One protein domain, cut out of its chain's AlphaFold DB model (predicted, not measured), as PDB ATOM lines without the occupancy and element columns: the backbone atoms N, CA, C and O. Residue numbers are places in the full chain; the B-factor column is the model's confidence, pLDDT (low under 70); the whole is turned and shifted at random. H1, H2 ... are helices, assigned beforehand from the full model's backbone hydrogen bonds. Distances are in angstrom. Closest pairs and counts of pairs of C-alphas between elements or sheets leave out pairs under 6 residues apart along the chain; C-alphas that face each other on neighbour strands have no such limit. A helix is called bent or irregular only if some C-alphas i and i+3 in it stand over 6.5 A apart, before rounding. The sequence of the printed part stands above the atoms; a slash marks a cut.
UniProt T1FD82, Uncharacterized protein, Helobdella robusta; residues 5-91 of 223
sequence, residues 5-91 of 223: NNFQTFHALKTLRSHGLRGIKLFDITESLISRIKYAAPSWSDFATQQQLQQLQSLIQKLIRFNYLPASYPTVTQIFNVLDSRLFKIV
ATOM      1  N   ASN A   5     -15.087 -47.234   4.387       55.62
ATOM      2  CA  ASN A   5     -16.266 -48.080   4.618       55.62
ATOM      3  C   ASN A   5     -16.319 -49.313   3.702       55.62
ATOM      4  O   ASN A   5     -17.139 -50.203   3.917       55.62
ATOM      5  N   ASN A   6     -15.457 -49.389   2.685       63.28
ATOM      6  CA  ASN A   6     -15.494 -50.453   1.691       63.28
ATOM      7  C   ASN A   6     -15.122 -51.825   2.285       63.28
ATOM      8  O   ASN A   6     -15.615 -52.852   1.827       63.28
ATOM      9  N   PHE A   7     -14.291 -51.865   3.332       64.69
ATOM     10  CA  PHE A   7     -13.951 -53.125   4.006       64.69
ATOM     11  C   PHE A   7     -15.124 -53.674   4.821       64.69
ATOM     12  O   PHE A   7     -15.418 -54.867   4.747       64.69
ATOM     13  N   GLN A   8     -15.833 -52.802   5.541       76.94
ATOM     14  CA  GLN A   8     -17.009 -53.178   6.328       76.94
ATOM     15  C   GLN A   8     -18.167 -53.616   5.424       76.94
ATOM     16  O   GLN A   8     -18.796 -54.641   5.686       76.94
ATOM     17  N   THR A   9     -18.412 -52.903   4.318       79.88
ATOM     18  CA  THR A   9     -19.460 -53.276   3.355       79.88
ATOM     19  C   THR A   9     -19.144 -54.592   2.652       79.88
ATOM     20  O   THR A   9     -20.025 -55.443   2.548       79.88
ATOM     21  N   PHE A  10     -17.896 -54.825   2.224       82.38
ATOM     22  CA  PHE A  10     -17.510 -56.113   1.637       82.38
ATOM     23  C   PHE A  10     -17.624 -57.265   2.634       82.38
ATOM     24  O   PHE A  10     -18.053 -58.355   2.249       82.38
ATOM     25  N   HIS A  11     -17.253 -57.040   3.897       84.06
ATOM     26  CA  HIS A  11     -17.422 -58.040   4.944       84.06
ATOM     27  C   HIS A  11     -18.905 -58.371   5.143       84.06
ATOM     28  O   HIS A  11     -19.275 -59.540   5.075       84.06
ATOM     29  N   ALA A  12     -19.764 -57.356   5.266       86.31
ATOM     30  CA  ALA A  12     -21.209 -57.542   5.380       86.31
ATOM     31  C   ALA A  12     -21.793 -58.309   4.179       86.31
ATOM     32  O   ALA A  12     -22.548 -59.259   4.371       86.31
ATOM     33  N   LEU A  13     -21.394 -57.978   2.945       87.12
ATOM     34  CA  LEU A  13     -21.820 -58.713   1.744       87.12
ATOM     35  C   LEU A  13     -21.360 -60.175   1.760       87.12
ATOM     36  O   LEU A  13     -22.109 -61.068   1.356       87.12
ATOM     37  N   LYS A  14     -20.145 -60.437   2.253       87.12
ATOM     38  CA  LYS A  14     -19.615 -61.795   2.401       87.12
ATOM     39  C   LYS A  14     -20.416 -62.593   3.436       87.12
ATOM     40  O   LYS A  14     -20.763 -63.739   3.159       87.12
ATOM     41  N   THR A  15     -20.758 -61.978   4.569       89.12
ATOM     42  CA  THR A  15     -21.594 -62.576   5.623       89.12
ATOM     43  C   THR A  15     -23.015 -62.853   5.126       89.12
ATOM     44  O   THR A  15     -23.535 -63.957   5.286       89.12
ATOM     45  N   LEU A  16     -23.643 -61.901   4.433       87.44
ATOM     46  CA  LEU A  16     -24.974 -62.089   3.841       87.44
ATOM     47  C   LEU A  16     -24.984 -63.247   2.834       87.44
ATOM     48  O   LEU A  16     -25.903 -64.068   2.827       87.44
ATOM     49  N   ARG A  17     -23.922 -63.367   2.032       88.75
ATOM     50  CA  ARG A  17     -23.750 -64.485   1.102       88.75
ATOM     51  C   ARG A  17     -23.562 -65.825   1.818       88.75
ATOM     52  O   ARG A  17     -24.086 -66.826   1.329       88.75
ATOM     53  N   SER A  18     -22.839 -65.876   2.943       88.44
ATOM     54  CA  SER A  18     -22.707 -67.114   3.729       88.44
ATOM     55  C   SER A  18     -24.029 -67.551   4.360       88.44
ATOM     56  O   SER A  18     -24.271 -68.747   4.461       88.44
ATOM     57  N   HIS A  19     -24.921 -66.610   4.680       89.81
ATOM     58  CA  HIS A  19     -26.286 -66.908   5.135       89.81
ATOM     59  C   HIS A  19     -27.251 -67.313   4.003       89.81
ATOM     60  O   HIS A  19     -28.439 -67.495   4.245       89.81
ATOM     61  N   GLY A  20     -26.765 -67.475   2.764       86.56
ATOM     62  CA  GLY A  20     -27.545 -68.032   1.653       86.56
ATOM     63  C   GLY A  20     -28.246 -67.007   0.759       86.56
ATOM     64  O   GLY A  20     -28.906 -67.403  -0.202       86.56
ATOM     65  N   LEU A  21     -28.075 -65.700   0.996       84.62
ATOM     66  CA  LEU A  21     -28.602 -64.670   0.094       84.62
ATOM     67  C   LEU A  21     -27.852 -64.713  -1.243       84.62
ATOM     68  O   LEU A  21     -26.636 -64.510  -1.307       84.62
ATOM     69  N   ARG A  22     -28.582 -64.999  -2.323       84.44
ATOM     70  CA  ARG A  22     -28.061 -65.093  -3.693       84.44
ATOM     71  C   ARG A  22     -29.047 -64.483  -4.686       84.44
ATOM     72  O   ARG A  22     -30.235 -64.359  -4.400       84.44
ATOM     73  N   GLY A  23     -28.539 -64.130  -5.865       85.31
ATOM     74  CA  GLY A  23     -29.344 -63.596  -6.961       85.31
ATOM     75  C   GLY A  23     -29.856 -62.181  -6.693       85.31
ATOM     76  O   GLY A  23     -29.140 -61.351  -6.138       85.31
ATOM     77  N   ILE A  24     -31.106 -61.924  -7.083       86.69
ATOM     78  CA  ILE A  24     -31.709 -60.581  -7.171       86.69
ATOM     79  C   ILE A  24     -31.677 -59.824  -5.837       86.69
ATOM     80  O   ILE A  24     -31.220 -58.691  -5.803       86.69
ATOM     81  N   LYS A  25     -32.030 -60.471  -4.717       87.38
ATOM     82  CA  LYS A  25     -32.026 -59.826  -3.386       87.38
ATOM     83  C   LYS A  25     -30.659 -59.255  -3.015       87.38
ATOM     84  O   LYS A  25     -30.556 -58.220  -2.365       87.38
ATOM     85  N   LEU A  26     -29.599 -59.953  -3.411       88.25
ATOM     86  CA  LEU A  26     -28.238 -59.525  -3.139       88.25
ATOM     87  C   LEU A  26     -27.815 -58.392  -4.094       88.25
ATOM     88  O   LEU A  26     -27.080 -57.504  -3.666       88.25
ATOM     89  N   PHE A  27     -28.325 -58.376  -5.330       90.75
ATOM     90  CA  PHE A  27     -28.154 -57.256  -6.262       90.75
ATOM     91  C   PHE A  27     -28.870 -55.990  -5.780       90.75
ATOM     92  O   PHE A  27     -28.308 -54.906  -5.882       90.75
ATOM     93  N   ASP A  28     -30.062 -56.109  -5.197       88.19
ATOM     94  CA  ASP A  28     -30.805 -54.954  -4.679       88.19
ATOM     95  C   ASP A  28     -30.074 -54.303  -3.495       88.19
ATOM     96  O   ASP A  28     -29.940 -53.079  -3.419       88.19
ATOM     97  N   ILE A  29     -29.521 -55.122  -2.590       87.69
ATOM     98  CA  ILE A  29     -28.717 -54.635  -1.460       87.69
ATOM     99  C   ILE A  29     -27.460 -53.922  -1.970       87.69
ATOM    100  O   ILE A  29     -27.142 -52.824  -1.508       87.69
ATOM    101  N   THR A  30     -26.740 -54.505  -2.929       86.62
ATOM    102  CA  THR A  30     -25.518 -53.886  -3.466       86.62
ATOM    103  C   THR A  30     -25.831 -52.616  -4.250       86.62
ATOM    104  O   THR A  30     -25.126 -51.617  -4.094       86.62
ATOM    105  N   GLU A  31     -26.929 -52.594  -5.002       87.75
ATOM    106  CA  GLU A  31     -27.409 -51.413  -5.718       87.75
ATOM    107  C   GLU A  31     -27.800 -50.287  -4.749       87.75
ATOM    108  O   GLU A  31     -27.449 -49.126  -4.982       87.75
ATOM    109  N   SER A  32     -28.418 -50.613  -3.608       87.12
ATOM    110  CA  SER A  32     -28.707 -49.636  -2.550       87.12
ATOM    111  C   SER A  32     -27.433 -49.019  -1.956       87.12
ATOM    112  O   SER A  32     -27.394 -47.817  -1.690       87.12
ATOM    113  N   LEU A  33     -26.343 -49.784  -1.829       84.00
ATOM    114  CA  LEU A  33     -25.059 -49.240  -1.374       84.00
ATOM    115  C   LEU A  33     -24.460 -48.291  -2.421       84.00
ATOM    116  O   LEU A  33     -23.986 -47.204  -2.080       84.00
ATOM    117  N   ILE A  34     -24.535 -48.668  -3.701       85.44
ATOM    118  CA  ILE A  34     -24.061 -47.844  -4.819       85.44
ATOM    119  C   ILE A  34     -24.929 -46.589  -4.986       85.44
ATOM    120  O   ILE A  34     -24.423 -45.549  -5.409       85.44
ATOM    121  N   SER A  35     -26.209 -46.634  -4.608       86.50
ATOM    122  CA  SER A  35     -27.121 -45.489  -4.699       86.50
ATOM    123  C   SER A  35     -26.606 -44.257  -3.943       86.50
ATOM    124  O   SER A  35     -26.761 -43.141  -4.428       86.50
ATOM    125  N   ARG A  36     -25.886 -44.441  -2.826       84.19
ATOM    126  CA  ARG A  36     -25.248 -43.341  -2.077       84.19
ATOM    127  C   ARG A  36     -24.154 -42.649  -2.890       84.19
ATOM    128  O   ARG A  36     -24.029 -41.428  -2.844       84.19
ATOM    129  N   ILE A  37     -23.384 -43.428  -3.650       83.69
ATOM    130  CA  ILE A  37     -22.363 -42.915  -4.571       83.69
ATOM    131  C   ILE A  37     -23.047 -42.203  -5.743       83.69
ATOM    132  O   ILE A  37     -22.662 -41.088  -6.084       83.69
ATOM    133  N   LYS A  38     -24.090 -42.819  -6.319       88.31
ATOM    134  CA  LYS A  38     -24.877 -42.260  -7.432       88.31
ATOM    135  C   LYS A  38     -25.545 -40.937  -7.055       88.31
ATOM    136  O   LYS A  38     -25.511 -40.009  -7.849       88.31
ATOM    137  N   TYR A  39     -26.105 -40.830  -5.853       87.44
ATOM    138  CA  TYR A  39     -26.779 -39.623  -5.375       87.44
ATOM    139  C   TYR A  39     -25.851 -38.407  -5.384       87.44
ATOM    140  O   TYR A  39     -26.218 -37.343  -5.871       87.44
ATOM    141  N   ALA A  40     -24.629 -38.580  -4.882       83.25
ATOM    142  CA  ALA A  40     -23.657 -37.501  -4.864       83.25
ATOM    143  C   ALA A  40     -22.957 -37.308  -6.218       83.25
ATOM    144  O   ALA A  40     -22.347 -36.268  -6.413       83.25
ATOM    145  N   ALA A  41     -23.007 -38.281  -7.136       87.56
ATOM    146  CA  ALA A  41     -22.175 -38.296  -8.340       87.56
ATOM    147  C   ALA A  41     -22.200 -36.984  -9.148       87.56
ATOM    148  O   ALA A  41     -21.108 -36.478  -9.396       87.56
ATOM    149  N   PRO A  42     -23.357 -36.368  -9.472       86.19
ATOM    150  CA  PRO A  42     -23.387 -35.179 -10.331       86.19
ATOM    151  C   PRO A  42     -22.654 -33.945  -9.789       86.19
ATOM    152  O   PRO A  42     -22.372 -33.018 -10.540       86.19
ATOM    153  N   SER A  43     -22.371 -33.878  -8.484       84.69
ATOM    154  CA  SER A  43     -21.710 -32.710  -7.888       84.69
ATOM    155  C   SER A  43     -20.183 -32.805  -7.872       84.69
ATOM    156  O   SER A  43     -19.516 -31.778  -7.752       84.69
ATOM    157  N   TRP A  44     -19.614 -34.009  -7.985       85.06
ATOM    158  CA  TRP A  44     -18.166 -34.228  -7.879       85.06
ATOM    159  C   TRP A  44     -17.564 -35.055  -9.020       85.06
ATOM    160  O   TRP A  44     -16.339 -35.068  -9.147       85.06
ATOM    161  N   SER A  45     -18.375 -35.733  -9.840       85.50
ATOM    162  CA  SER A  45     -17.922 -36.613 -10.929       85.50
ATOM    163  C   SER A  45     -16.944 -35.916 -11.877       85.50
ATOM    164  O   SER A  45     -15.889 -36.472 -12.177       85.50
ATOM    165  N   ASP A  46     -17.250 -34.679 -12.270       84.31
ATOM    166  CA  ASP A  46     -16.430 -33.871 -13.181       84.31
ATOM    167  C   ASP A  46     -15.130 -33.345 -12.549       84.31
ATOM    168  O   ASP A  46     -14.202 -32.945 -13.255       84.31
ATOM    169  N   PHE A  47     -15.028 -33.360 -11.217       83.38
ATOM    170  CA  PHE A  47     -13.821 -32.973 -10.480       83.38
ATOM    171  C   PHE A  47     -12.939 -34.172 -10.111       83.38
ATOM    172  O   PHE A  47     -11.833 -33.989  -9.595       83.38
ATOM    173  N   ALA A  48     -13.416 -35.395 -10.348       85.81
ATOM    174  CA  ALA A  48     -12.700 -36.606  -9.991       85.81
ATOM    175  C   ALA A  48     -11.454 -36.798 -10.866       85.81
ATOM    176  O   ALA A  48     -11.476 -36.605 -12.085       85.81
ATOM    177  N   THR A  49     -10.354 -37.247 -10.259       88.75
ATOM    178  CA  THR A  49      -9.168 -37.625 -11.033       88.75
ATOM    179  C   THR A  49      -9.404 -38.940 -11.771       88.75
ATOM    180  O   THR A  49     -10.160 -39.809 -11.332       88.75
ATOM    181  N   GLN A  50      -8.688 -39.144 -12.879       87.88
ATOM    182  CA  GLN A  50      -8.761 -40.398 -13.634       87.88
ATOM    183  C   GLN A  50      -8.430 -41.623 -12.764       87.88
ATOM    184  O   GLN A  50      -9.056 -42.669 -12.917       87.88
ATOM    185  N   GLN A  51      -7.506 -41.484 -11.807       88.31
ATOM    186  CA  GLN A  51      -7.178 -42.543 -10.848       88.31
ATOM    187  C   GLN A  51      -8.374 -42.902  -9.954       88.31
ATOM    188  O   GLN A  51      -8.663 -44.081  -9.766       88.31
ATOM    189  N   GLN A  52      -9.106 -41.909  -9.441       86.50
ATOM    190  CA  GLN A  52     -10.300 -42.141  -8.620       86.50
ATOM    191  C   GLN A  52     -11.411 -42.827  -9.422       86.50
ATOM    192  O   GLN A  52     -12.029 -43.780  -8.943       86.50
ATOM    193  N   LEU A  53     -11.627 -42.401 -10.669       87.81
ATOM    194  CA  LEU A  53     -12.595 -43.039 -11.565       87.81
ATOM    195  C   LEU A  53     -12.219 -44.497 -11.861       87.81
ATOM    196  O   LEU A  53     -13.085 -45.373 -11.851       87.81
ATOM    197  N   GLN A  54     -10.930 -44.779 -12.061       89.88
ATOM    198  CA  GLN A  54     -10.426 -46.143 -12.249       89.88
ATOM    199  C   GLN A  54     -10.591 -47.008 -10.994       89.88
ATOM    200  O   GLN A  54     -10.949 -48.179 -11.113       89.88
ATOM    201  N   GLN A  55     -10.378 -46.454  -9.798       88.88
ATOM    202  CA  GLN A  55     -10.630 -47.160  -8.536       88.88
ATOM    203  C   GLN A  55     -12.111 -47.516  -8.365       88.88
ATOM    204  O   GLN A  55     -12.446 -48.616  -7.929       88.88
ATOM    205  N   LEU A  56     -13.013 -46.614  -8.748       88.56
ATOM    206  CA  LEU A  56     -14.452 -46.862  -8.686       88.56
ATOM    207  C   LEU A  56     -14.870 -47.923  -9.716       88.56
ATOM    208  O   LEU A  56     -15.613 -48.854  -9.398       88.56
ATOM    209  N   GLN A  57     -14.321 -47.843 -10.928       91.25
ATOM    210  CA  GLN A  57     -14.538 -48.848 -11.965       91.25
ATOM    211  C   GLN A  57     -14.015 -50.225 -11.531       91.25
ATOM    212  O   GLN A  57     -14.708 -51.222 -11.718       91.25
ATOM    213  N   SER A  58     -12.830 -50.306 -10.918       90.12
ATOM    214  CA  SER A  58     -12.269 -51.579 -10.451       90.12
ATOM    215  C   SER A  58     -13.077 -52.182  -9.300       90.12
ATOM    216  O   SER A  58     -13.245 -53.400  -9.250       90.12
ATOM    217  N   LEU A  59     -13.657 -51.349  -8.429       87.50
ATOM    218  CA  LEU A  59     -14.607 -51.776  -7.400       87.50
ATOM    219  C   LEU A  59     -15.844 -52.421  -8.044       87.50
ATOM    220  O   LEU A  59     -16.199 -53.544  -7.684       87.50
ATOM    221  N   ILE A  60     -16.454 -51.769  -9.039       89.25
ATOM    222  CA  ILE A  60     -17.610 -52.326  -9.761       89.25
ATOM    223  C   ILE A  60     -17.248 -53.649 -10.440       89.25
ATOM    224  O   ILE A  60     -17.965 -54.634 -10.282       89.25
ATOM    225  N   GLN A  61     -16.098 -53.719 -11.113       91.19
ATOM    226  CA  GLN A  61     -15.631 -54.962 -11.735       91.19
ATOM    227  C   GLN A  61     -15.382 -56.071 -10.706       91.19
ATOM    228  O   GLN A  61     -15.705 -57.233 -10.946       91.19
ATOM    229  N   LYS A  62     -14.870 -55.727  -9.519       89.06
ATOM    230  CA  LYS A  62     -14.703 -56.668  -8.406       89.06
ATOM    231  C   LYS A  62     -16.054 -57.184  -7.901       89.06
ATOM    232  O   LYS A  62     -16.175 -58.377  -7.630       89.06
ATOM    233  N   LEU A  63     -17.072 -56.326  -7.808       87.44
ATOM    234  CA  LEU A  63     -18.434 -56.733  -7.440       87.44
ATOM    235  C   LEU A  63     -19.058 -57.662  -8.490       87.44
ATOM    236  O   LEU A  63     -19.640 -58.678  -8.115       87.44
ATOM    237  N   ILE A  64     -18.872 -57.371  -9.779       90.75
ATOM    238  CA  ILE A  64     -19.316 -58.243 -10.879       90.75
ATOM    239  C   ILE A  64     -18.602 -59.599 -10.798       90.75
ATOM    240  O   ILE A  64     -19.253 -60.639 -10.792       90.75
ATOM    241  N   ARG A  65     -17.272 -59.607 -10.623       89.44
ATOM    242  CA  ARG A  65     -16.467 -60.837 -10.511       89.44
ATOM    243  C   ARG A  65     -16.915 -61.743  -9.361       89.44
ATOM    244  O   ARG A  65     -16.836 -62.962  -9.475       89.44
ATOM    245  N   PHE A  66     -17.368 -61.168  -8.250       86.69
ATOM    246  CA  PHE A  66     -17.872 -61.935  -7.112       86.69
ATOM    247  C   PHE A  66     -19.363 -62.294  -7.205       86.69
ATOM    248  O   PHE A  66     -19.875 -62.910  -6.267       86.69
ATOM    249  N   ASN A  67     -20.038 -61.981  -8.317       86.81
ATOM    250  CA  ASN A  67     -21.483 -62.151  -8.511       86.81
ATOM    251  C   ASN A  67     -22.321 -61.368  -7.485       86.81
ATOM    252  O   ASN A  67     -23.349 -61.852  -7.015       86.81
ATOM    253  N   TYR A  68     -21.865 -60.165  -7.120       87.19
ATOM    254  CA  TYR A  68     -22.630 -59.205  -6.318       87.19
ATOM    255  C   TYR A  68     -23.439 -58.214  -7.165       87.19
ATOM    256  O   TYR A  68     -24.309 -57.524  -6.640       87.19
ATOM    257  N   LEU A  69     -23.140 -58.130  -8.460       87.50
ATOM    258  CA  LEU A  69     -23.844 -57.338  -9.466       87.50
ATOM    259  C   LEU A  69     -23.967 -58.172 -10.749       87.50
ATOM    260  O   LEU A  69     -23.131 -59.053 -10.974       87.50
ATOM    261  N   PRO A  70     -24.963 -57.894 -11.606       89.31
ATOM    262  CA  PRO A  70     -25.082 -58.559 -12.896       89.31
ATOM    263  C   PRO A  70     -23.941 -58.162 -13.843       89.31
ATOM    264  O   PRO A  70     -23.431 -57.043 -13.800       89.31
ATOM    265  N   ALA A  71     -23.580 -59.058 -14.765       87.44
ATOM    266  CA  ALA A  71     -22.570 -58.782 -15.792       87.44
ATOM    267  C   ALA A  71     -22.994 -57.674 -16.779       87.44
ATOM    268  O   ALA A  71     -22.145 -57.037 -17.392       87.44
ATOM    269  N   SER A  72     -24.298 -57.411 -16.900       90.50
ATOM    270  CA  SER A  72     -24.872 -56.334 -17.715       90.50
ATOM    271  C   SER A  72     -24.790 -54.947 -17.064       90.50
ATOM    272  O   SER A  72     -25.365 -53.991 -17.584       90.50
ATOM    273  N   TYR A  73     -24.140 -54.821 -15.904       89.12
ATOM    274  CA  TYR A  73     -24.086 -53.568 -15.164       89.12
ATOM    275  C   TYR A  73     -23.256 -52.498 -15.913       89.12
ATOM    276  O   TYR A  73     -22.152 -52.793 -16.380       89.12
ATOM    277  N   PRO A  74     -23.757 -51.254 -16.039       90.69
ATOM    278  CA  PRO A  74     -23.115 -50.212 -16.838       90.69
ATOM    279  C   PRO A  74     -21.777 -49.733 -16.258       90.69
ATOM    280  O   PRO A  74     -21.498 -49.833 -15.062       90.69
ATOM    281  N   THR A  75     -20.952 -49.145 -17.125       92.06
ATOM    282  CA  THR A  75     -19.670 -48.533 -16.734       92.06
ATOM    283  C   THR A  75     -19.908 -47.279 -15.889       92.06
ATOM    284  O   THR A  75     -20.896 -46.575 -16.092       92.06
ATOM    285  N   VAL A  76     -18.974 -46.939 -14.992       90.06
ATOM    286  CA  VAL A  76     -19.050 -45.726 -14.150       90.06
ATOM    287  C   VAL A  76     -19.356 -44.466 -14.961       90.06
ATOM    288  O   VAL A  76     -20.237 -43.692 -14.596       90.06
ATOM    289  N   THR A  77     -18.695 -44.291 -16.104       89.62
ATOM    290  CA  THR A  77     -18.905 -43.141 -16.994       89.62
ATOM    291  C   THR A  77     -20.318 -43.096 -17.572       89.62
ATOM    292  O   THR A  77     -20.925 -42.033 -17.638       89.62
ATOM    293  N   GLN A  78     -20.877 -44.246 -17.956       92.31
ATOM    294  CA  GLN A  78     -22.250 -44.337 -18.456       92.31
ATOM    295  C   GLN A  78     -23.254 -43.986 -17.356       92.31
ATOM    296  O   GLN A  78     -24.200 -43.246 -17.614       92.31
ATOM    297  N   ILE A  79     -23.023 -44.468 -16.130       91.50
ATOM    298  CA  ILE A  79     -23.856 -44.143 -14.967       91.50
ATOM    299  C   ILE A  79     -23.852 -42.633 -14.730       91.50
ATOM    300  O   ILE A  79     -24.922 -42.036 -14.638       91.50
ATOM    301  N   PHE A  80     -22.673 -42.012 -14.678       91.56
ATOM    302  CA  PHE A  80     -22.547 -40.573 -14.438       91.56
ATOM    303  C   PHE A  80     -23.223 -39.758 -15.542       91.56
ATOM    304  O   PHE A  80     -24.115 -38.974 -15.242       91.56
ATOM    305  N   ASN A  81     -22.971 -40.076 -16.816       90.56
ATOM    306  CA  ASN A  81     -23.616 -39.399 -17.946       90.56
ATOM    307  C   ASN A  81     -25.157 -39.448 -17.898       90.56
ATOM    308  O   ASN A  81     -25.834 -38.491 -18.296       90.56
ATOM    309  N   VAL A  82     -25.727 -40.571 -17.445       92.75
ATOM    310  CA  VAL A  82     -27.181 -40.724 -17.277       92.75
ATOM    311  C   VAL A  82     -27.688 -39.871 -16.116       92.75
ATOM    312  O   VAL A  82     -28.717 -39.209 -16.264       92.75
ATOM    313  N   LEU A  83     -26.984 -39.872 -14.983       91.38
ATOM    314  CA  LEU A  83     -27.345 -39.076 -13.810       91.38
ATOM    315  C   LEU A  83     -27.259 -37.576 -14.101       91.38
ATOM    316  O   LEU A  83     -28.212 -36.858 -13.804       91.38
ATOM    317  N   ASP A  84     -26.204 -37.130 -14.778       90.12
ATOM    318  CA  ASP A  84     -26.024 -35.732 -15.172       90.12
ATOM    319  C   ASP A  84     -27.123 -35.290 -16.138       90.12
ATOM    320  O   ASP A  84     -27.737 -34.240 -15.964       90.12
ATOM    321  N   SER A  85     -27.462 -36.135 -17.120       89.81
ATOM    322  CA  SER A  85     -28.560 -35.846 -18.051       89.81
ATOM    323  C   SER A  85     -29.925 -35.789 -17.349       89.81
ATOM    324  O   SER A  85     -30.791 -35.021 -17.766       89.81
ATOM    325  N   ARG A  86     -30.143 -36.596 -16.301       91.50
ATOM    326  CA  ARG A  86     -31.366 -36.544 -15.484       91.50
ATOM    327  C   ARG A  86     -31.420 -35.276 -14.645       91.50
ATOM    328  O   ARG A  86     -32.441 -34.598 -14.679       91.50
ATOM    329  N   LEU A  87     -30.335 -34.948 -13.942       90.06
ATOM    330  CA  LEU A  87     -30.240 -33.723 -13.155       90.06
ATOM    331  C   LEU A  87     -30.491 -32.506 -14.045       90.06
ATOM    332  O   LEU A  87     -31.335 -31.682 -13.722       90.06
ATOM    333  N   PHE A  88     -29.835 -32.440 -15.202       89.50
ATOM    334  CA  PHE A  88     -29.996 -31.336 -16.140       89.50
ATOM    335  C   PHE A  88     -31.455 -31.135 -16.576       89.50
ATOM    336  O   PHE A  88     -31.952 -30.016 -16.529       89.50
ATOM    337  N   LYS A  89     -32.172 -32.218 -16.909       89.75
ATOM    338  CA  LYS A  89     -33.607 -32.155 -17.242       89.75
ATOM    339  C   LYS A  89     -34.469 -31.669 -16.075       89.75
ATOM    340  O   LYS A  89     -35.444 -30.961 -16.293       89.75
ATOM    341  N   ILE A  90     -34.135 -32.058 -14.842       90.00
ATOM    342  CA  ILE A  90     -34.845 -31.590 -13.641       90.00
ATOM    343  C   ILE A  90     -34.640 -30.085 -13.464       90.00
ATOM    344  O   ILE A  90     -35.604 -29.374 -13.193       90.00
ATOM    345  N   VAL A  91     -33.405 -29.605 -13.642       90.44
ATOM    346  CA  VAL A  91     -33.091 -28.175 -13.556       90.44
ATOM    347  C   VAL A  91     -33.819 -27.400 -14.655       90.44
ATOM    348  O   VAL A  91     -34.428 -26.387 -14.349       90.44
TER     349      VAL A  91
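AT A GLANCE: This is residues 5 to 91 of the 223 residues of an uncharacterized protein of Helobdella robusta (UniProt T1FD82). Helices H1, H2 and H3 run back and forth with few contacts between them, joined by tight links, and H4 packs steeply on residues 38 to 45 of H2, around its kink. The printed part has 87 residues with four named helices, in the order H1, H2, H3, H4 along the chain, which hold 70 of them, and no named strand; its class is all helix. The whole is only just compact, close to loose, with a radius of gyration of the C-alphas of 13.9 A, and elongated, spanning 43 by 27 by 22 A.

IN THESE COORDINATES: H1, residues 5 to 18, begins at C-alpha 5 (-16.266, -48.080, 4.618) and measures 20.1 A. H2, residues 24 to 47, measures 33.1 A; it has a kink of 67 degrees near residue 41 and is irregular, C-alphas 43 and 46 being 7.6 A apart. H3, residues 50 to 65, measures 22.1 A. H4, residues 76 to 91, measures 22.5 A and ends at C-alpha 91 (-33.091, -28.175, -13.556).

HOW THE PARTS SIT: H1 and H2 are close but not clearly touching, closest at the C-alphas of Arg 17 and Leu 26, 7.9 A, with a shallow tilt of 15 degrees, opposite ways. H2 and H3 are near each other. H4 touches H2, closest at the C-alphas of Pro 42 and Asp 84, 5.5 A, with a steep tilt of 69 degrees, only just short of perpendicular. H3 and H4 only just touch, with 3 pairs of C-alphas within 8 A, closest Gln 57 and Val 76, 5.9 A. H1 is apart from H3 and H4. Every O i to N i+4 pair is within hydrogen-bond range in H1, H3 and H4, and 12 of 20 in H2.

THE WHOLE: The C-alphas of Ser 18 and Val 91, the two farthest apart, are 43.9 A apart. The printed part has no cut and no long link. Residues 47 to 52, of which 50 to 52 belong to H3, stand free. Residues 5 to 7 have pLDDT under 70.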